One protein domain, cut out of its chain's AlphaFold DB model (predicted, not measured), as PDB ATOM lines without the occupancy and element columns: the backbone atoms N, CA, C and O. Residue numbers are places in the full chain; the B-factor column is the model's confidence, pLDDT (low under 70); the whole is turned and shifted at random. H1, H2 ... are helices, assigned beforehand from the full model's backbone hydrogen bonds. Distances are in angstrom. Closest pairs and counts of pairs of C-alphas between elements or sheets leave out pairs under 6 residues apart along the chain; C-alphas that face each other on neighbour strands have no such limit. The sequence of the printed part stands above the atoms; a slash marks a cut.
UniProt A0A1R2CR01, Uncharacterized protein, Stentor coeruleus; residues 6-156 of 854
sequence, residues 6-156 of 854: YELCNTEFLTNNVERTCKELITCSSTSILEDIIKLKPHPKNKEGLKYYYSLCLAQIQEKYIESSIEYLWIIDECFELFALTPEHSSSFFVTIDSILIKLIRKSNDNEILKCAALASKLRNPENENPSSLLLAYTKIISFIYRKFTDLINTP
ATOM      1  N   TYR A   6     126.151 146.527 148.160       83.81
ATOM      2  CA  TYR A   6     125.709 145.495 149.102       83.81
ATOM      3  C   TYR A   6     124.487 145.931 149.903       83.81
ATOM      4  O   TYR A   6     123.569 145.143 150.128       83.81
ATOM      5  N   GLU A   7     124.465 147.193 150.318       82.69
ATOM      6  CA  GLU A   7     123.343 147.779 151.034       82.69
ATOM      7  C   GLU A   7     122.128 147.880 150.108       82.69
ATOM      8  O   GLU A   7     121.048 147.438 150.494       82.69
ATOM      9  N   LEU A   8     122.314 148.301 148.850       86.19
ATOM     10  CA  LEU A   8     121.259 148.282 147.830       86.19
ATOM     11  C   LEU A   8     120.687 146.877 147.628       86.19
ATOM     12  O   LEU A   8     119.468 146.711 147.626       86.19
ATOM     13  N   CYS A   9     121.543 145.856 147.499       86.94
ATOM     14  CA  CYS A   9     121.087 144.474 147.351       86.94
ATOM     15  C   CYS A   9     120.231 144.042 148.542       86.94
ATOM     16  O   CYS A   9     119.160 143.488 148.335       86.94
ATOM     17  N   ASN A  10     120.669 144.318 149.770       81.88
ATOM     18  CA  ASN A  10     120.033 143.775 150.968       81.88
ATOM     19  C   ASN A  10     118.835 144.587 151.480       81.88
ATOM     20  O   ASN A  10     117.968 144.019 152.136       81.88
ATOM     21  N   THR A  11     118.792 145.897 151.231       79.88
ATOM     22  CA  THR A  11     117.828 146.802 151.886       79.88
ATOM     23  C   THR A  11     116.802 147.407 150.934       79.88
ATOM     24  O   THR A  11     115.667 147.635 151.347       79.88
ATOM     25  N   GLU A  12     117.156 147.629 149.664       84.44
ATOM     26  CA  GLU A  12     116.275 148.303 148.701       84.44
ATOM     27  C   GLU A  12     115.821 147.386 147.560       84.44
ATOM     28  O   GLU A  12     114.647 147.383 147.186       84.44
ATOM     29  N   PHE A  13     116.725 146.583 146.995       89.44
ATOM     30  CA  PHE A  13     116.424 145.725 145.845       89.44
ATOM     31  C   PHE A  13     115.918 144.334 146.236       89.44
ATOM     32  O   PHE A  13     115.318 143.657 145.398       89.44
ATOM     33  N   LEU A  14     116.102 143.916 147.489       86.88
ATOM     34  CA  LEU A  14     115.482 142.711 148.035       86.88
ATOM     35  C   LEU A  14     114.051 143.023 148.499       86.88
ATOM     36  O   LEU A  14     113.803 143.361 149.651       86.88
ATOM     37  N   THR A  15     113.096 142.929 147.574       87.25
ATOM     38  CA  THR A  15     111.666 143.127 147.864       87.25
ATOM     39  C   THR A  15     110.947 141.795 148.084       87.25
ATOM     40  O   THR A  15     111.385 140.758 147.586       87.25
ATOM     41  N   ASN A  16     109.757 141.816 148.699       84.38
ATOM     42  CA  ASN A  16     108.882 140.633 148.813       84.38
ATOM     43  C   ASN A  16     108.615 139.946 147.458       84.38
ATOM     44  O   ASN A  16     108.373 138.741 147.385       84.38
ATOM     45  N   ASN A  17     108.626 140.707 146.360       81.94
ATOM     46  CA  ASN A  17     108.446 140.153 145.025       81.94
ATOM     47  C   ASN A  17     109.716 139.445 144.527       81.94
ATOM     48  O   ASN A  17     109.612 138.373 143.926       81.94
ATOM     49  N   VAL A  18     110.904 139.976 144.822       86.38
ATOM     50  CA  VAL A  18     112.181 139.287 144.573       86.38
ATOM     51  C   VAL A  18     112.277 138.029 145.442       86.38
ATOM     52  O   VAL A  18     112.562 136.956 144.914       86.38
ATOM     53  N   GLU A  19     111.889 138.094 146.718       84.38
ATOM     54  CA  GLU A  19     111.774 136.921 147.597       84.38
ATOM     55  C   GLU A  19     110.789 135.873 147.077       84.38
ATOM     56  O   GLU A  19     110.990 134.675 147.259       84.38
ATOM     57  N   ARG A  20     109.716 136.288 146.398       81.69
ATOM     58  CA  ARG A  20     108.753 135.344 145.822       81.69
ATOM     59  C   ARG A  20     109.240 134.734 144.512       81.69
ATOM     60  O   ARG A  20     108.994 133.552 144.277       81.69
ATOM     61  N   THR A  21     109.864 135.534 143.650       80.88
ATOM     62  CA  THR A  21     110.112 135.195 142.235       80.88
ATOM     63  C   THR A  21     111.555 134.814 141.920       80.88
ATOM     64  O   THR A  21     111.797 134.192 140.890       80.88
ATOM     65  N   CYS A  22     112.500 135.129 142.806       84.56
ATOM     66  CA  CYS A  22     113.937 134.902 142.637       84.56
ATOM     67  C   CYS A  22     114.551 134.163 143.845       84.56
ATOM     68  O   CYS A  22     115.691 134.420 144.222       84.56
ATOM     69  N   LYS A  23     113.811 133.219 144.447       83.81
ATOM     70  CA  LYS A  23     114.244 132.441 145.630       83.81
ATOM     71  C   LYS A  23     115.598 131.757 145.462       83.81
ATOM     72  O   LYS A  23     116.430 131.800 146.363       83.81
ATOM     73  N   GLU A  24     115.818 131.134 144.308       82.75
ATOM     74  CA  GLU A  24     117.067 130.429 143.999       82.75
ATOM     75  C   GLU A  24     118.254 131.399 143.957       82.75
ATOM     76  O   GLU A  24     119.298 131.124 144.542       82.75
ATOM     77  N   LEU A  25     118.059 132.587 143.374       84.38
ATOM     78  CA  LEU A  25     119.070 133.643 143.308       84.38
ATOM     79  C   LEU A  25     119.445 134.173 144.705       84.38
ATOM     80  O   LEU A  25     120.624 134.386 144.976       84.38
ATOM     81  N   ILE A  26     118.465 134.337 145.602       83.88
ATOM     82  CA  ILE A  26     118.690 134.731 147.008       83.88
ATOM     83  C   ILE A  26     119.397 133.619 147.791       83.88
ATOM     84  O   ILE A  26     120.254 133.872 148.628       83.88
ATOM     85  N   THR A  27     119.075 132.359 147.509       79.75
ATOM     86  CA  THR A  27     119.756 131.237 148.167       79.75
ATOM     87  C   THR A  27     121.237 131.227 147.767       79.75
ATOM     88  O   THR A  27     122.117 131.159 148.626       79.75
ATOM     89  N   CYS A  28     121.524 131.415 146.474       74.69
ATOM     90  CA  CYS A  28     122.883 131.485 145.936       74.69
ATOM     91  C   CYS A  28     123.677 132.727 146.375       74.69
ATOM     92  O   CYS A  28     124.908 132.655 146.424       74.69
ATOM     93  N   SER A  29     123.020 133.842 146.727       69.25
ATOM     94  CA  SER A  29     123.719 135.047 147.204       69.25
ATOM     95  C   SER A  29     124.457 134.824 148.526       69.25
ATOM     96  O   SER A  29     125.400 135.551 148.816       69.25
ATOM     97  N   SER A  30     124.079 133.797 149.298       62.50
ATOM     98  CA  SER A  30     124.700 133.457 150.585       62.50
ATOM     99  C   SER A  30     125.851 132.433 150.510       62.50
ATOM    100  O   SER A  30     126.641 132.350 151.446       62.50
ATOM    101  N   THR A  31     125.989 131.672 149.411       59.53
ATOM    102  CA  THR A  31     126.925 130.519 149.306       59.53
ATOM    103  C   THR A  31     127.962 130.612 148.172       59.53
ATOM    104  O   THR A  31     128.870 129.793 148.094       59.53
ATOM    105  N   SER A  32     127.834 131.625 147.314       59.75
ATOM    106  CA  SER A  32     128.778 132.181 146.332       59.75
ATOM    107  C   SER A  32     129.666 131.246 145.466       59.75
ATOM    108  O   SER A  32     130.814 130.936 145.786       59.75
ATOM    109  N   ILE A  33     129.242 131.062 144.207       70.06
ATOM    110  CA  ILE A  33     130.095 131.002 142.999       70.06
ATOM    111  C   ILE A  33     129.438 131.932 141.957       70.06
ATOM    112  O   ILE A  33     128.245 131.803 141.691       70.06
ATOM    113  N   LEU A  34     130.181 132.896 141.389       79.19
ATOM    114  CA  LEU A  34     129.642 133.867 140.412       79.19
ATOM    115  C   LEU A  34     129.000 133.156 139.206       79.19
ATOM    116  O   LEU A  34     127.983 133.598 138.684       79.19
ATOM    117  N   GLU A  35     129.556 132.010 138.813       80.38
ATOM    118  CA  GLU A  35     129.041 131.150 137.745       80.38
ATOM    119  C   GLU A  35     127.626 130.627 137.997       80.38
ATOM    120  O   GLU A  35     126.856 130.467 137.049       80.38
ATOM    121  N   ASP A  36     127.259 130.381 139.254       82.19
ATOM    122  CA  ASP A  36     125.920 129.903 139.596       82.19
ATOM    123  C   ASP A  36     124.911 131.044 139.611       82.19
ATOM    124  O   ASP A  36     123.779 130.866 139.166       82.19
ATOM    125  N   ILE A  37     125.346 132.245 140.002       83.94
ATOM    126  CA  ILE A  37     124.535 133.457 139.872       83.94
ATOM    127  C   ILE A  37     124.209 133.686 138.394       83.94
ATOM    128  O   ILE A  37     123.035 133.813 138.062       83.94
ATOM    129  N   ILE A  38     125.202 133.626 137.497       85.25
ATOM    130  CA  ILE A  38     125.021 133.844 136.047       85.25
ATOM    131  C   ILE A  38     123.922 132.954 135.441       85.25
ATOM    132  O   ILE A  38     123.150 133.405 134.590       85.25
ATOM    133  N   LYS A  39     123.824 131.693 135.877       86.88
ATOM    134  CA  LYS A  39     122.829 130.728 135.369       86.88
ATOM    135  C   LYS A  39     121.392 131.082 135.761       86.88
ATOM    136  O   LYS A  39     120.459 130.622 135.108       86.88
ATOM    137  N   LEU A  40     121.212 131.899 136.796       88.31
ATOM    138  CA  LEU A  40     119.920 132.244 137.391       88.31
ATOM    139  C   LEU A  40     119.410 133.624 136.951       88.31
ATOM    140  O   LEU A  40     118.595 134.237 137.644       88.31
ATOM    141  N   LYS A  41     119.875 134.126 135.797       91.00
ATOM    142  CA  LYS A  41     119.445 135.417 135.245       91.00
ATOM    143  C   LYS A  41     117.911 135.477 135.105       91.00
ATOM    144  O   LYS A  41     117.333 134.676 134.362       91.00
ATOM    145  N   PRO A  42     117.230 136.435 135.762       88.00
ATOM    146  CA  PRO A  42     115.779 136.557 135.684       88.00
ATOM    147  C   PRO A  42     115.277 136.871 134.271       88.00
ATOM    148  O   PRO A  42     115.955 137.503 133.462       88.00
ATOM    149  N   HIS A  43     114.041 136.459 133.979       84.44
ATOM    150  CA  HIS A  43     113.400 136.738 132.695       84.44
ATOM    151  C   HIS A  43     113.359 138.260 132.414       84.44
ATOM    152  O   HIS A  43     113.029 139.016 133.326       84.44
ATOM    153  N   PRO A  44     113.551 138.736 131.162       80.44
ATOM    154  CA  PRO A  44     113.614 140.170 130.833       80.44
ATOM    155  C   PRO A  44     112.425 141.033 131.295       80.44
ATOM    156  O   PRO A  44     112.552 142.237 131.502       80.44
ATOM    157  N   LYS A  45     111.244 140.422 131.459       81.25
ATOM    158  CA  LYS A  45     110.035 141.087 131.985       81.25
ATOM    159  C   LYS A  45     110.076 141.318 133.508       81.25
ATOM    160  O   LYS A  45     109.352 142.186 133.990       81.25
ATOM    161  N   ASN A  46     110.895 140.578 134.260       86.31
ATOM    162  CA  ASN A  46     111.066 140.739 135.706       86.31
ATOM    163  C   ASN A  46     112.123 141.814 136.000       86.31
ATOM    164  O   ASN A  46     113.271 141.511 136.325       86.31
ATOM    165  N   LYS A  47     111.730 143.083 135.855       87.69
ATOM    166  CA  LYS A  47     112.639 144.221 136.052       87.69
ATOM    167  C   LYS A  47     113.204 144.290 137.471       87.69
ATOM    168  O   LYS A  47     114.376 144.608 137.616       87.69
ATOM    169  N   GLU A  48     112.407 143.982 138.493       88.12
ATOM    170  CA  GLU A  48     112.871 143.969 139.891       88.12
ATOM    171  C   GLU A  48     113.896 142.860 140.137       88.12
ATOM    172  O   GLU A  48     114.957 143.123 140.696       88.12
ATOM    173  N   GLY A  49     113.643 141.652 139.623       89.81
ATOM    174  CA  GLY A  49     114.620 140.566 139.670       89.81
ATOM    175  C   GLY A  49     115.921 140.917 138.945       89.81
ATOM    176  O   GLY A  49     116.997 140.633 139.458       89.81
ATOM    177  N   LEU A  50     115.850 141.572 137.779       91.56
ATOM    178  CA  LEU A  50     117.040 142.012 137.042       91.56
ATOM    179  C   LEU A  50     117.848 143.086 137.784       91.56
ATOM    180  O   LEU A  50     119.076 143.019 137.768       91.56
ATOM    181  N   LYS A  51     117.183 144.042 138.454       91.94
ATOM    182  CA  LYS A  51     117.850 145.035 139.319       91.94
ATOM    183  C   LYS A  51     118.668 144.343 140.408       91.94
ATOM    184  O   LYS A  51     119.857 144.627 140.554       91.94
ATOM    185  N   TYR A  52     118.044 143.401 141.119       92.06
ATOM    186  CA  TYR A  52     118.700 142.617 142.164       92.06
ATOM    187  C   TYR A  52     119.843 141.757 141.597       92.06
ATOM    188  O   TYR A  52     120.957 141.798 142.107       92.06
ATOM    189  N   TYR A  53     119.608 141.057 140.483       92.62
ATOM    190  CA  TYR A  53     120.594 140.205 139.810       92.62
ATOM    191  C   TYR A  53     121.864 140.954 139.390       92.62
ATOM    192  O   TYR A  53     122.963 140.541 139.753       92.62
ATOM    193  N   TYR A  54     121.745 142.053 138.637       93.12
ATOM    194  CA  TYR A  54     122.929 142.774 138.162       93.12
ATOM    195  C   TYR A  54     123.685 143.445 139.316       93.12
ATOM    196  O   TYR A  54     124.916 143.452 139.316       93.12
ATOM    197  N   SER A  55     122.967 143.952 140.323       90.25
ATOM    198  CA  SER A  55     123.586 144.524 141.525       90.25
ATOM    199  C   SER A  55     124.362 143.461 142.307       90.25
ATOM    200  O   SER A  55     125.500 143.700 142.707       90.25
ATOM    201  N   LEU A  56     123.805 142.251 142.425       89.00
ATOM    202  CA  LEU A  56     124.459 141.110 143.063       89.00
ATOM    203  C   LEU A  56     125.703 140.646 142.286       89.00
ATOM    204  O   LEU A  56     126.732 140.352 142.893       89.00
ATOM    205  N   CYS A  57     125.648 140.619 140.951       89.31
ATOM    206  CA  CYS A  57     126.812 140.328 140.108       89.31
ATOM    207  C   CYS A  57     127.948 141.335 140.339       89.31
ATOM    208  O   CYS A  57     129.096 140.927 140.524       89.31
ATOM    209  N   LEU A  58     127.643 142.638 140.361       88.75
ATOM    210  CA  LEU A  58     128.641 143.677 140.636       88.75
ATOM    211  C   LEU A  58     129.232 143.548 142.042       88.75
ATOM    212  O   LEU A  58     130.453 143.626 142.187       88.75
ATOM    213  N   ALA A  59     128.391 143.289 143.047       86.44
ATOM    214  CA  ALA A  59     128.827 143.044 144.416       86.44
ATOM    215  C   ALA A  59     129.834 141.881 144.463       86.44
ATOM    216  O   ALA A  59     130.970 142.049 144.905       86.44
ATOM    217  N   GLN A  60     129.484 140.731 143.883       83.69
ATOM    218  CA  GLN A  60     130.347 139.547 143.874       83.69
ATOM    219  C   GLN A  60     131.670 139.754 143.127       83.69
ATOM    220  O   GLN A  60     132.716 139.289 143.585       83.69
ATOM    221  N   ILE A  61     131.660 140.487 142.009       83.75
ATOM    222  CA  ILE A  61     132.889 140.862 141.289       83.75
ATOM    223  C   ILE A  61     133.778 141.764 142.162       83.75
ATOM    224  O   ILE A  61     135.005 141.637 142.137       83.75
ATOM    225  N   GLN A  62     133.176 142.657 142.952       82.81
ATOM    226  CA  GLN A  62     133.888 143.555 143.859       82.81
ATOM    227  C   GLN A  62     134.503 142.827 145.069       82.81
ATOM    228  O   GLN A  62     135.626 143.178 145.450       82.81
ATOM    229  N   GLU A  63     133.806 141.836 145.648       76.88
ATOM    230  CA  GLU A  63     134.257 141.043 146.812       76.88
ATOM    231  C   GLU A  63     135.404 140.106 146.463       76.88
ATOM    232  O   GLU A  63     136.447 140.103 147.116       76.88
ATOM    233  N   LYS A  64     135.202 139.288 145.421       67.06
ATOM    234  CA  LYS A  64     135.959 138.044 145.231       67.06
ATOM    235  C   LYS A  64     137.377 138.231 144.718       67.06
ATOM    236  O   LYS A  64     138.016 137.254 144.344       67.06
ATOM    237  N   TYR A  65     137.881 139.467 144.705       58.28
ATOM    238  CA  TYR A  65     139.264 139.796 144.364       58.28
ATOM    239  C   TYR A  65     139.763 139.037 143.130       58.28
ATOM    240  O   TYR A  65     140.891 138.555 143.121       58.28
ATOM    241  N   ILE A  66     138.911 138.932 142.103       55.62
ATOM    242  CA  ILE A  66     139.101 137.993 140.999       55.62
ATOM    243  C   ILE A  66     140.526 138.127 140.455       55.62
ATOM    244  O   ILE A  66     140.958 139.183 139.971       55.62
ATOM    245  N   GLU A  67     141.290 137.054 140.624       53.59
ATOM    246  CA  GLU A  67     142.642 136.920 140.120       53.59
ATOM    247  C   GLU A  67     142.566 136.864 138.592       53.59
ATOM    248  O   GLU A  67     142.366 135.829 137.976       53.59
ATOM    249  N   SER A  68     142.708 138.027 137.955       52.34
ATOM    250  CA  SER A  68     143.036 138.184 136.532       52.34
ATOM    251  C   SER A  68     142.055 137.674 135.464       52.34
ATOM    252  O   SER A  68     142.434 137.657 134.296       52.34
ATOM    253  N   SER A  69     140.797 137.332 135.752       57.91
ATOM    254  CA  SER A  69     139.909 136.866 134.675       57.91
ATOM    255  C   SER A  69     139.160 138.015 133.978       57.91
ATOM    256  O   SER A  69     138.033 138.403 134.281       57.91
ATOM    257  N   ILE A  70     139.793 138.526 132.920       64.50
ATOM    258  CA  ILE A  70     139.152 139.308 131.841       64.50
ATOM    259  C   ILE A  70     137.933 138.589 131.234       64.50
ATOM    260  O   ILE A  70     137.108 139.205 130.559       64.50
ATOM    261  N   GLU A  71     137.792 137.297 131.512       70.06
ATOM    262  CA  GLU A  71     136.647 136.457 131.176       70.06
ATOM    263  C   GLU A  71     135.309 137.007 131.678       70.06
ATOM    264  O   GLU A  71     134.290 136.677 131.085       70.06
ATOM    265  N   TYR A  72     135.285 137.884 132.688       75.31
ATOM    266  CA  TYR A  72     134.044 138.479 133.200       75.31
ATOM    267  C   TYR A  72     133.785 139.919 132.726       75.31
ATOM    268  O   TYR A  72     132.798 140.528 133.140       75.31
ATOM    269  N   LEU A  73     134.600 140.475 131.814       83.50
ATOM    270  CA  LEU A  73     134.362 141.820 131.258       83.50
ATOM    271  C   LEU A  73     132.993 141.949 130.566       83.50
ATOM    272  O   LEU A  73     132.417 143.034 130.554       83.50
ATOM    273  N   TRP A  74     132.456 140.859 130.011       84.44
ATOM    274  CA  TRP A  74     131.125 140.860 129.394       84.44
ATOM    275  C   TRP A  74     129.999 141.039 130.423       84.44
ATOM    276  O   TRP A  74     129.000 141.674 130.105       84.44
ATOM    277  N   ILE A  75     130.171 140.556 131.661       86.19
ATOM    278  CA  ILE A  75     129.189 140.741 132.744       86.19
ATOM    279  C   ILE A  75     129.148 142.211 133.148       86.19
ATOM    280  O   ILE A  75     128.071 142.775 133.314       86.19
ATOM    281  N   ILE A  76     130.323 142.839 133.259       88.12
ATOM    282  CA  ILE A  76     130.430 144.276 133.537       88.12
ATOM    283  C   ILE A  76     129.717 145.076 132.438       88.12
ATOM    284  O   ILE A  76     129.010 146.027 132.755       88.12
ATOM    285  N   ASP A  77     129.845 144.666 131.169       90.50
ATOM    286  CA  ASP A  77     129.136 145.303 130.052       90.50
ATOM    287  C   ASP A  77     127.605 145.164 130.165       90.50
ATOM    288  O   ASP A  77     126.879 146.131 129.947       90.50
ATOM    289  N   GLU A  78     127.093 143.995 130.569       90.81
ATOM    290  CA  GLU A  78     125.652 143.809 130.812       90.81
ATOM    291  C   GLU A  78     125.140 144.634 132.001       90.81
ATOM    292  O   GLU A  78     124.020 145.147 131.966       90.81
ATOM    293  N   CYS A  79     125.962 144.821 133.037       90.56
ATOM    294  CA  CYS A  79     125.578 145.585 134.225       90.56
ATOM    295  C   CYS A  79     125.331 147.075 133.932       90.56
ATOM    296  O   CYS A  79     124.704 147.749 134.749       90.56
ATOM    297  N   PHE A  80     125.724 147.595 132.761       89.94
ATOM    298  CA  PHE A  80     125.327 148.942 132.337       89.94
ATOM    299  C   PHE A  80     123.802 149.097 132.178       89.94
ATOM    300  O   PHE A  80     123.310 150.225 132.211       89.94
ATOM    301  N   GLU A  81     123.025 148.008 132.082       88.75
ATOM    302  CA  GLU A  81     121.556 148.085 132.126       88.75
ATOM    303  C   GLU A  81     121.021 148.679 133.445       88.75
ATOM    304  O   GLU A  81     119.936 149.268 133.446       88.75
ATOM    305  N   LEU A  82     121.779 148.613 134.550       88.88
ATOM    306  CA  LEU A  82     121.391 149.208 135.837       88.88
ATOM    307  C   LEU A  82     121.179 150.726 135.756       88.88
ATOM    308  O   LEU A  82     120.273 151.244 136.408       88.88
ATOM    309  N   PHE A  83     121.925 151.433 134.900       87.44
ATOM    310  CA  PHE A  83     121.733 152.873 134.686       87.44
ATOM    311  C   PHE A  83     120.351 153.194 134.093       87.44
ATOM    312  O   PHE A  83     119.789 154.249 134.371       87.44
ATOM    313  N   ALA A  84     119.778 152.286 133.293       86.69
ATOM    314  CA  ALA A  84     118.445 152.450 132.712       86.69
ATOM    315  C   ALA A  84     117.326 151.940 133.635       86.69
ATOM    316  O   ALA A  84     116.211 152.463 133.606       86.69
ATOM    317  N   LEU A  85     117.597 150.899 134.429       86.94
ATOM    318  CA  LEU A  85     116.618 150.291 135.333       86.94
ATOM    319  C   LEU A  85     116.426 151.087 136.631       86.94
ATOM    320  O   LEU A  85     115.321 151.080 137.180       86.94
ATOM    321  N   THR A  86     117.486 151.739 137.105       86.12
ATOM    322  CA  THR A  86     117.554 152.474 138.380       86.12
ATOM    323  C   THR A  86     118.396 153.750 138.238       86.12
ATOM    324  O   THR A  86     119.494 153.829 138.802       86.12
ATOM    325  N   PRO A  87     117.938 154.753 137.461       84.94
ATOM    326  CA  PRO A  87     118.672 156.005 137.278       84.94
ATOM    327  C   PRO A  87     119.013 156.717 138.597       84.94
ATOM    328  O   PRO A  87     120.072 157.333 138.702       84.94
ATOM    329  N   GLU A  88     118.154 156.587 139.608       85.12
ATOM    330  CA  GLU A  88     118.290 157.164 140.949       85.12
ATOM    331  C   GLU A  88     119.559 156.719 141.703       85.12
ATOM    332  O   GLU A  88     120.080 157.481 142.515       85.12
ATOM    333  N   HIS A  89     120.118 155.546 141.381       87.19
ATOM    334  CA  HIS A  89     121.340 155.011 142.004       87.19
ATOM    335  C   HIS A  89     122.565 155.052 141.074       87.19
ATOM    336  O   HIS A  89     123.599 154.450 141.373       87.19
ATOM    337  N   SER A  90     122.487 155.780 139.951       86.06
ATOM    338  CA  SER A  90     123.554 155.840 138.935       86.06
ATOM    339  C   SER A  90     124.925 156.196 139.511       86.06
ATOM    340  O   SER A  90     125.930 155.628 139.083       86.06
ATOM    341  N   SER A  91     124.982 157.088 140.505       85.19
ATOM    342  CA  SER A  91     126.238 157.486 141.151       85.19
ATOM    343  C   SER A  91     126.905 156.320 141.892       85.19
ATOM    344  O   SER A  91     128.118 156.152 141.792       85.19
ATOM    345  N   SER A  92     126.133 155.467 142.576       85.25
ATOM    346  CA  SER A  92     126.670 154.285 143.269       85.25
ATOM    347  C   SER A  92     127.207 153.244 142.281       85.25
ATOM    348  O   SER A  92     128.299 152.705 142.483       85.25
ATOM    349  N   PHE A  93     126.501 152.996 141.171       88.44
ATOM    350  CA  PHE A  93     126.984 152.081 140.126       88.44
ATOM    351  C   PHE A  93     128.221 152.622 139.414       88.44
ATOM    352  O   PHE A  93     129.153 151.863 139.155       88.44
ATOM    353  N   PHE A  94     128.259 153.929 139.146       88.62
ATOM    354  CA  PHE A  94     129.422 154.593 138.568       88.62
ATOM    355  C   PHE A  94     130.670 154.369 139.428       88.62
ATOM    356  O   PHE A  94     131.648 153.814 138.932       88.62
ATOM    357  N   VAL A  95     130.615 154.713 140.722       88.19
ATOM    358  CA  VAL A  95     131.740 154.537 141.661       88.19
ATOM    359  C   VAL A  95     132.172 153.071 141.740       88.19
ATOM    360  O   VAL A  95     133.367 152.767 141.735       88.19
ATOM    361  N   THR A  96     131.208 152.149 141.772       88.75
ATOM    362  CA  THR A  96     131.475 150.709 141.886       88.75
ATOM    363  C   THR A  96     132.176 150.160 140.645       88.75
ATOM    364  O   THR A  96     133.239 149.544 140.757       88.75
ATOM    365  N   ILE A  97     131.628 150.409 139.451       90.38
ATOM    366  CA  ILE A  97     132.213 149.923 138.196       90.38
ATOM    367  C   ILE A  97     133.569 150.599 137.948       90.38
ATOM    368  O   ILE A  97     134.518 149.917 137.560       90.38
ATOM    369  N   ASP A  98     133.705 151.899 138.234       90.88
ATOM    370  CA  ASP A  98     134.979 152.617 138.102       90.88
ATOM    371  C   ASP A  98     136.056 152.010 139.021       90.88
ATOM    372  O   ASP A  98     137.168 151.714 138.578       90.88
ATOM    373  N   SER A  99     135.708 151.702 140.276       89.31
ATOM    374  CA  SER A  99     136.588 151.017 141.235       89.31
ATOM    375  C   SER A  99     137.011 149.618 140.764       89.31
ATOM    376  O   SER A  99     138.196 149.264 140.838       89.31
ATOM    377  N   ILE A 100     136.074 148.826 140.227       88.81
ATOM    378  CA  ILE A 100     136.362 147.501 139.656       88.81
ATOM    379  C   ILE A 100     137.336 147.632 138.480       88.81
ATOM    380  O   ILE A 100     138.367 146.954 138.448       88.81
ATOM    381  N   LEU A 101     137.061 148.540 137.539       90.12
ATOM    382  CA  LEU A 101     137.918 148.762 136.376       90.12
ATOM    383  C   LEU A 101     139.309 149.265 136.781       90.12
ATOM    384  O   LEU A 101     140.293 148.799 136.218       90.12
ATOM    385  N   ILE A 102     139.435 150.130 137.795       90.50
ATOM    386  CA  ILE A 102     140.737 150.546 138.348       90.50
ATOM    387  C   ILE A 102     141.548 149.332 138.813       90.50
ATOM    388  O   ILE A 102     142.732 149.215 138.481       90.50
ATOM    389  N   LYS A 103     140.935 148.413 139.570       87.50
ATOM    390  CA  LYS A 103     141.612 147.194 140.049       87.50
ATOM    391  C   LYS A 103     142.051 146.304 138.884       87.50
ATOM    392  O   LYS A 103     143.195 145.845 138.877       87.50
ATOM    393  N   LEU A 104     141.178 146.104 137.895       87.38
ATOM    394  CA  LEU A 104     141.480 145.312 136.701       87.38
ATOM    395  C   LEU A 104     142.613 145.939 135.885       87.38
ATOM    396  O   LEU A 104     143.581 145.256 135.565       87.38
ATOM    397  N   ILE A 105     142.566 147.250 135.647       89.44
ATOM    398  CA  ILE A 105     143.608 147.982 134.920       89.44
ATOM    399  C   ILE A 105     144.942 147.905 135.656       89.44
ATOM    400  O   ILE A 105     145.973 147.771 135.011       89.44
ATOM    401  N   ARG A 106     144.985 147.951 136.996       88.50
ATOM    402  CA  ARG A 106     146.251 147.787 137.741       88.50
ATOM    403  C   ARG A 106     146.904 146.432 137.476       88.50
ATOM    404  O   ARG A 106     148.121 146.395 137.298       88.50
ATOM    405  N   LYS A 107     146.110 145.364 137.388       84.12
ATOM    406  CA  LYS A 107     146.591 143.995 137.153       84.12
ATOM    407  C   LYS A 107     146.778 143.640 135.673       84.12
ATOM    408  O   LYS A 107     147.530 142.721 135.379       84.12
ATOM    409  N   SER A 108     146.135 144.364 134.757       83.38
ATOM    410  CA  SER A 108     146.155 144.053 133.327       83.38
ATOM    411  C   SER A 108     147.551 144.206 132.715       83.38
ATOM    412  O   SER A 108     148.259 145.184 133.007       83.38
ATOM    413  N   ASN A 109     147.910 143.289 131.817       83.94
ATOM    414  CA  ASN A 109     149.089 143.429 130.961       83.94
ATOM    415  C   ASN A 109     148.827 144.415 129.806       83.94
ATOM    416  O   ASN A 109     147.705 144.890 129.610       83.94
ATOM    417  N   ASP A 110     149.867 144.732 129.032       80.38
ATOM    418  CA  ASP A 110     149.803 145.761 127.987       80.38
ATOM    419  C   ASP A 110     148.725 145.478 126.910       80.38
ATOM    420  O   ASP A 110     148.121 146.413 126.383       80.38
ATOM    421  N   ASN A 111     148.399 144.207 126.640       73.31
ATOM    422  CA  ASN A 111     147.405 143.809 125.630       73.31
ATOM    423  C   ASN A 111     145.950 143.936 126.119       73.31
ATOM    424  O   ASN A 111     145.004 143.894 125.329       73.31
ATOM    425  N   GLU A 112     145.750 144.061 127.426       82.81
ATOM    426  CA  GLU A 112     144.440 143.967 128.073       82.81
ATOM    427  C   GLU A 112     143.880 145.337 128.465       82.81
ATOM    428  O   GLU A 112     142.661 145.500 128.587       82.81
ATOM    429  N   ILE A 113     144.754 146.341 128.597       87.06
ATOM    430  CA  ILE A 113     144.386 147.706 128.997       87.06
ATOM    431  C   ILE A 113     143.346 148.301 128.038       87.06
ATOM    432  O   ILE A 113     142.416 148.965 128.489       87.06
ATOM    433  N   LEU A 114     143.439 148.025 126.730       86.94
ATOM    434  CA  LEU A 114     142.491 148.545 125.734       86.94
ATOM    435  C   LEU A 114     141.064 148.016 125.927       86.94
ATOM    436  O   LEU A 114     140.110 148.765 125.728       86.94
ATOM    437  N   LYS A 115     140.899 146.757 126.358       87.75
ATOM    438  CA  LYS A 115     139.573 146.183 126.645       87.75
ATOM    439  C   LYS A 115     138.930 146.881 127.844       87.75
ATOM    440  O   LYS A 115     137.746 147.208 127.808       87.75
ATOM    441  N   CYS A 116     139.728 147.162 128.872       88.38
ATOM    442  CA  CYS A 116     139.276 147.897 130.051       88.38
ATOM    443  C   CYS A 116     138.974 149.368 129.720       88.38
ATOM    444  O   CYS A 116     137.953 149.890 130.156       88.38
ATOM    445  N   ALA A 117     139.809 150.015 128.899       88.12
ATOM    446  CA  ALA A 117     139.596 151.389 128.438       88.12
ATOM    447  C   ALA A 117     138.295 151.535 127.630       88.12
ATOM    448  O   ALA A 117     137.577 152.520 127.794       88.12
ATOM    449  N   ALA A 118     137.952 150.538 126.808       89.38
ATOM    450  CA  ALA A 118     136.700 150.524 126.058       89.38
ATOM    451  C   ALA A 118     135.471 150.545 126.985       89.38
ATOM    452  O   ALA A 118     134.549 151.326 126.753       89.38
ATOM    453  N   LEU A 119     135.463 149.741 128.054       89.19
ATOM    454  CA  LEU A 119     134.380 149.752 129.045       89.19
ATOM    455  C   LEU A 119     134.381 151.031 129.886       89.19
ATOM    456  O   LEU A 119     133.323 151.620 130.087       89.19
ATOM    457  N   ALA A 120     135.555 151.511 130.302       89.50
ATOM    458  CA  ALA A 120     135.678 152.776 131.022       89.50
ATOM    459  C   ALA A 120     135.112 153.951 130.204       89.50
ATOM    460  O   ALA A 120     134.444 154.814 130.757       89.50
ATOM    461  N   SER A 121     135.282 153.952 128.876       88.31
ATOM    462  CA  SER A 121     134.721 154.994 127.998       88.31
ATOM    463  C   SER A 121     133.185 154.995 127.908       88.31
ATOM    464  O   SER A 121     132.590 155.999 127.513       88.31
ATOM    465  N   LYS A 122     132.526 153.884 128.278       88.50
ATOM    466  CA  LYS A 122     131.058 153.785 128.349       88.50
ATOM    467  C   LYS A 122     130.493 154.388 129.638       88.50
ATOM    468  O   LYS A 122     129.325 154.772 129.647       88.50
ATOM    469  N   LEU A 123     131.294 154.492 130.705       85.06
ATOM    470  CA  LEU A 123     130.890 155.134 131.958       85.06
ATOM    471  C   LEU A 123     130.780 156.645 131.742       85.06
ATOM    472  O   LEU A 123     131.779 157.361 131.734       85.06
ATOM    473  N   ARG A 124     129.554 157.137 131.556       65.56
ATOM    474  CA  ARG A 124     129.260 158.574 131.522       65.56
ATOM    475  C   ARG A 124     128.677 159.000 132.864       65.56
ATOM    476  O   ARG A 124     127.674 158.440 133.295       65.56
ATOM    477  N   ASN A 125     129.299 159.986 133.503       61.28
ATOM    478  CA  ASN A 125     128.788 160.599 134.726       61.28
ATOM    479  C   ASN A 125     127.681 161.627 134.377       61.28
ATOM    480  O   ASN A 125     127.890 162.414 133.448       61.28
ATOM    481  N   PRO A 126     126.538 161.681 135.093       50.59
ATOM    482  CA  PRO A 126     125.590 162.803 135.021       50.59
ATOM    483  C   PRO A 126     126.212 164.190 135.298       50.59
ATOM    484  O   PRO A 126     125.673 165.189 134.829       50.59
ATOM    485  N   GLU A 127     127.359 164.263 135.977       57.09
ATOM    486  CA  GLU A 127     128.101 165.505 136.265       57.09
ATOM    487  C   GLU A 127     129.268 165.787 135.286       57.09
ATOM    488  O   GLU A 127     130.075 166.680 135.521       57.09
ATOM    489  N   ASN A 128     129.359 165.070 134.153       56.81
ATOM    490  CA  ASN A 128     130.383 165.241 133.099       56.81
ATOM    491  C   ASN A 128     131.858 164.987 133.496       56.81
ATOM    492  O   ASN A 128     132.758 165.289 132.709       56.81
ATOM    493  N   GLU A 129     132.149 164.393 134.654       60.09
ATOM    494  CA  GLU A 129     133.528 164.017 134.998       60.09
ATOM    495  C   GLU A 129     133.977 162.719 134.302       60.09
ATOM    496  O   GLU A 129     133.218 161.752 134.187       60.09
ATOM    497  N   ASN A 130     135.234 162.687 133.842       73.12
ATOM    498  CA  ASN A 130     135.833 161.488 133.255       73.12
ATOM    499  C   ASN A 130     136.141 160.448 134.352       73.12
ATOM    500  O   ASN A 130     136.730 160.815 135.370       73.12
ATOM    501  N   PRO A 131     135.828 159.157 134.143       86.94
ATOM    502  CA  PRO A 131     136.075 158.112 135.137       86.94
ATOM    503  C   PRO A 131     137.568 157.955 135.457       86.94
ATOM    504  O   PRO A 131     138.429 158.025 134.570       86.94
ATOM    505  N   SER A 132     137.889 157.689 136.727       90.38
ATOM    506  CA  SER A 132     139.278 157.552 137.189       90.38
ATOM    507  C   SER A 132     139.959 156.323 136.582       90.38
ATOM    508  O   SER A 132     141.168 156.337 136.335       90.38
ATOM    509  N   SER A 133     139.195 155.274 136.263       90.75
ATOM    510  CA  SER A 133     139.676 154.126 135.488       90.75
ATOM    511  C   SER A 133     140.172 154.524 134.098       90.75
ATOM    512  O   SER A 133     141.208 154.025 133.662       90.75
ATOM    513  N   LEU A 134     139.504 155.458 133.414       89.88
ATOM    514  CA  LEU A 134     139.916 155.926 132.090       89.88
ATOM    515  C   LEU A 134     141.212 156.744 132.168       89.88
ATOM    516  O   LEU A 134     142.104 156.561 131.337       89.88
ATOM    517  N   LEU A 135     141.368 157.567 133.212       89.19
ATOM    518  CA  LEU A 135     142.628 158.262 133.495       89.19
ATOM    519  C   LEU A 135     143.762 157.276 133.821       89.19
ATOM    520  O   LEU A 135     144.882 157.418 133.331       89.19
ATOM    521  N   LEU A 136     143.491 156.232 134.603       91.44
ATOM    522  CA  LEU A 136     144.490 155.206 134.890       91.44
ATOM    523  C   LEU A 136     144.880 154.428 133.623       91.44
ATOM    524  O   LEU A 136     146.071 154.213 133.384       91.44
ATOM    525  N   ALA A 137     143.912 154.060 132.778       91.19
ATOM    526  CA  ALA A 137     144.179 153.433 131.485       91.19
ATOM    527  C   ALA A 137     145.070 154.324 130.610       91.19
ATOM    528  O   ALA A 137     146.044 153.836 130.037       91.19
ATOM    529  N   TYR A 138     144.797 155.633 130.576       91.12
ATOM    530  CA  TYR A 138     145.634 156.622 129.898       91.12
ATOM    531  C   TYR A 138     147.085 156.573 130.389       91.12
ATOM    532  O   TYR A 138     147.998 156.407 129.581       91.12
ATOM    533  N   THR A 139     147.312 156.639 131.706       91.25
ATOM    534  CA  THR A 139     148.676 156.616 132.270       91.25
ATOM    535  C   THR A 139     149.429 155.321 131.959       91.25
ATOM    536  O   THR A 139     150.609 155.364 131.604       91.25
ATOM    537  N   LYS A 140     148.756 154.164 132.025       91.12
ATOM    538  CA  LYS A 140     149.371 152.873 131.692       91.12
ATOM    539  C   LYS A 140     149.706 152.756 130.207       91.12
ATOM    540  O   LYS A 140     150.811 152.329 129.879       91.12
ATOM    541  N   ILE A 141     148.794 153.168 129.323       91.88
ATOM    542  CA  ILE A 141     149.038 153.197 127.873       91.88
ATOM    543  C   ILE A 141     150.236 154.099 127.564       91.88
ATOM    544  O   ILE A 141     151.121 153.707 126.809       91.88
ATOM    545  N   ILE A 142     150.313 155.271 128.194       89.50
ATOM    546  CA  ILE A 142     151.456 156.173 128.042       89.50
ATOM    547  C   ILE A 142     152.755 155.519 128.494       89.50
ATOM    548  O   ILE A 142     153.739 155.567 127.762       89.50
ATOM    549  N   SER A 143     152.770 154.890 129.670       88.81
ATOM    550  CA  SER A 143     153.960 154.201 130.172       88.81
ATOM    551  C   SER A 143     154.427 153.112 129.202       88.81
ATOM    552  O   SER A 143     155.611 153.053 128.875       88.81
ATOM    553  N   PHE A 144     153.498 152.309 128.676       89.25
ATOM    554  CA  PHE A 144     153.786 151.318 127.641       89.25
ATOM    555  C   PHE A 144     154.412 151.953 126.390       89.25
ATOM    556  O   PHE A 144     155.469 151.505 125.940       89.25
ATOM    557  N   ILE A 145     153.807 153.025 125.866       89.50
ATOM    558  CA  ILE A 145     154.303 153.719 124.673       89.50
ATOM    559  C   ILE A 145     155.698 154.296 124.921       89.50
ATOM    560  O   ILE A 145     156.570 154.133 124.074       89.50
ATOM    561  N   TYR A 146     155.951 154.915 126.078       86.56
ATOM    562  CA  TYR A 146     157.271 155.458 126.412       86.56
ATOM    563  C   TYR A 146     158.342 154.377 126.564       86.56
ATOM    564  O   TYR A 146     159.449 154.578 126.072       86.56
ATOM    565  N   ARG A 147     158.029 153.221 127.171       88.50
ATOM    566  CA  ARG A 147     158.968 152.082 127.219       88.50
ATOM    567  C   ARG A 147     159.361 151.628 125.816       88.50
ATOM    568  O   ARG A 147     160.517 151.305 125.580       88.50
ATOM    569  N   LYS A 148     158.399 151.631 124.892       86.31
ATOM    570  CA  LYS A 148     158.612 151.256 123.492       86.31
ATOM    571  C   LYS A 148     159.253 152.359 122.656       86.31
ATOM    572  O   LYS A 148     159.845 152.068 121.626       86.31
ATOM    573  N   PHE A 149     159.171 153.613 123.089       84.31
ATOM    574  CA  PHE A 149     159.646 154.763 122.324       84.31
ATOM    575  C   PHE A 149     161.156 154.712 122.061       84.31
ATOM    576  O   PHE A 149     161.594 155.035 120.962       84.31
ATOM    577  N   THR A 150     161.947 154.262 123.037       79.00
ATOM    578  CA  THR A 150     163.394 154.072 122.862       79.00
ATOM    579  C   THR A 150     163.701 152.994 121.820       79.00
ATOM    580  O   THR A 150     164.562 153.214 120.968       79.00
ATOM    581  N   ASP A 151     162.962 151.880 121.835       83.88
ATOM    582  CA  ASP A 151     163.101 150.804 120.842       83.88
ATOM    583  C   ASP A 151     162.783 151.320 119.430       83.88
ATOM    584  O   ASP A 151     163.513 151.024 118.487       83.88
ATOM    585  N   LEU A 152     161.724 152.134 119.297       88.19
ATOM    586  CA  LEU A 152     161.289 152.718 118.023       88.19
ATOM    587  C   LEU A 152     162.327 153.653 117.392       88.19
ATOM    588  O   LEU A 152     162.342 153.781 116.173       88.19
ATOM    589  N   ILE A 153     163.158 154.316 118.197       82.31
ATOM    590  CA  ILE A 153     164.180 155.244 117.696       82.31
ATOM    591  C   ILE A 153     165.498 154.517 117.428       82.31
ATOM    592  O   ILE A 153     166.098 154.707 116.378       82.31
ATOM    593  N   ASN A 154     165.964 153.701 118.375       82.31
ATOM    594  CA  ASN A 154     167.321 153.151 118.321       82.31
ATOM    595  C   ASN A 154     167.408 151.851 117.516       82.31
ATOM    596  O   ASN A 154     168.447 151.548 116.937       82.31
ATOM    597  N   THR A 155     166.337 151.061 117.511       84.00
ATOM    598  CA  THR A 155     166.278 149.748 116.859       84.00
ATOM    599  C   THR A 155     164.891 149.536 116.244       84.00
ATOM    600  O   THR A 155     164.164 148.632 116.673       84.00
ATOM    601  N   PRO A 156     164.478 150.390 115.288       84.56
ATOM    602  CA  PRO A 156     163.117 150.405 114.771       84.56
ATOM    603  C   PRO A 156     162.736 149.063 114.143       84.56
ATOM    604  O   PRO A 156     163.409 148.552 113.248       84.56
TER     605      PRO A 156
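What this domain is: This is residues 6 to 156 of the 854 residues of an uncharacterized protein of Stentor coeruleus (UniProt A0A1R2CR01). Three longer helices, H5, H6 and H7, make an up-and-down bundle, each running against the one before; the short helices H1, H2 and H4 pack on H5, H3 packs on H4, and H8 and residues 132 to 137 of H9 pack on H7. Residues 149 to 155, of which 149 to 154 belong to H9, stick out at one end. The printed part has 151 residues with nine named helices, H1 to H9, and no named strand: all helix. It is only just loose, close to compact, with a radius of gyration of the C-alphas of 18.0 A, and spans 67 by 33 by 23 A.

Where its parts are: Find C-alpha 6 at (125.709, 145.495, 149.102), where H1, residues 6 to 12, begins. Read on through H2, residues 16 to 21, H3, 23 to 29, H4, 34 to 39, H5, 47 to 63, H6, 70 to 85, and H7, 87 to 107, 30.4 A long. After H8, residues 113 to 120, H9 runs 34.1 A from residue 132 to C-alpha 154 at (167.321, 153.151, 118.321).

How they stand to each other: Look first at the hub, H5: H1 touches it opposite ways, the closest C-alphas, of Cys 9 and Tyr 52, 6.0 A apart. H5 and H6 form a hairpin at a steep tilt of 40 degrees, closest at C-alphas 54 and 79, 5.5 A. H7 touches H9 at a shallow tilt of 29 degrees, closest at C-alphas 102 and 133, 4.7 A. Every O i to N i+4 pair is within hydrogen-bond range in H1, H2, H3, H4, H5 and H8, against 5 of 12 in H6, with 12 of 13 O i to N i+3 pairs, 15 of 17 in H7 and 17 of 19 in H9.

The domain as a whole: The farthest C-alphas, of Arg 20 and Asn 154, are 67.1 A apart. The printed part has no cut; the link from H8 to H9 is long. Confidence is under 70 at residues 29 to 32, 64 to 70 and 124 to 129.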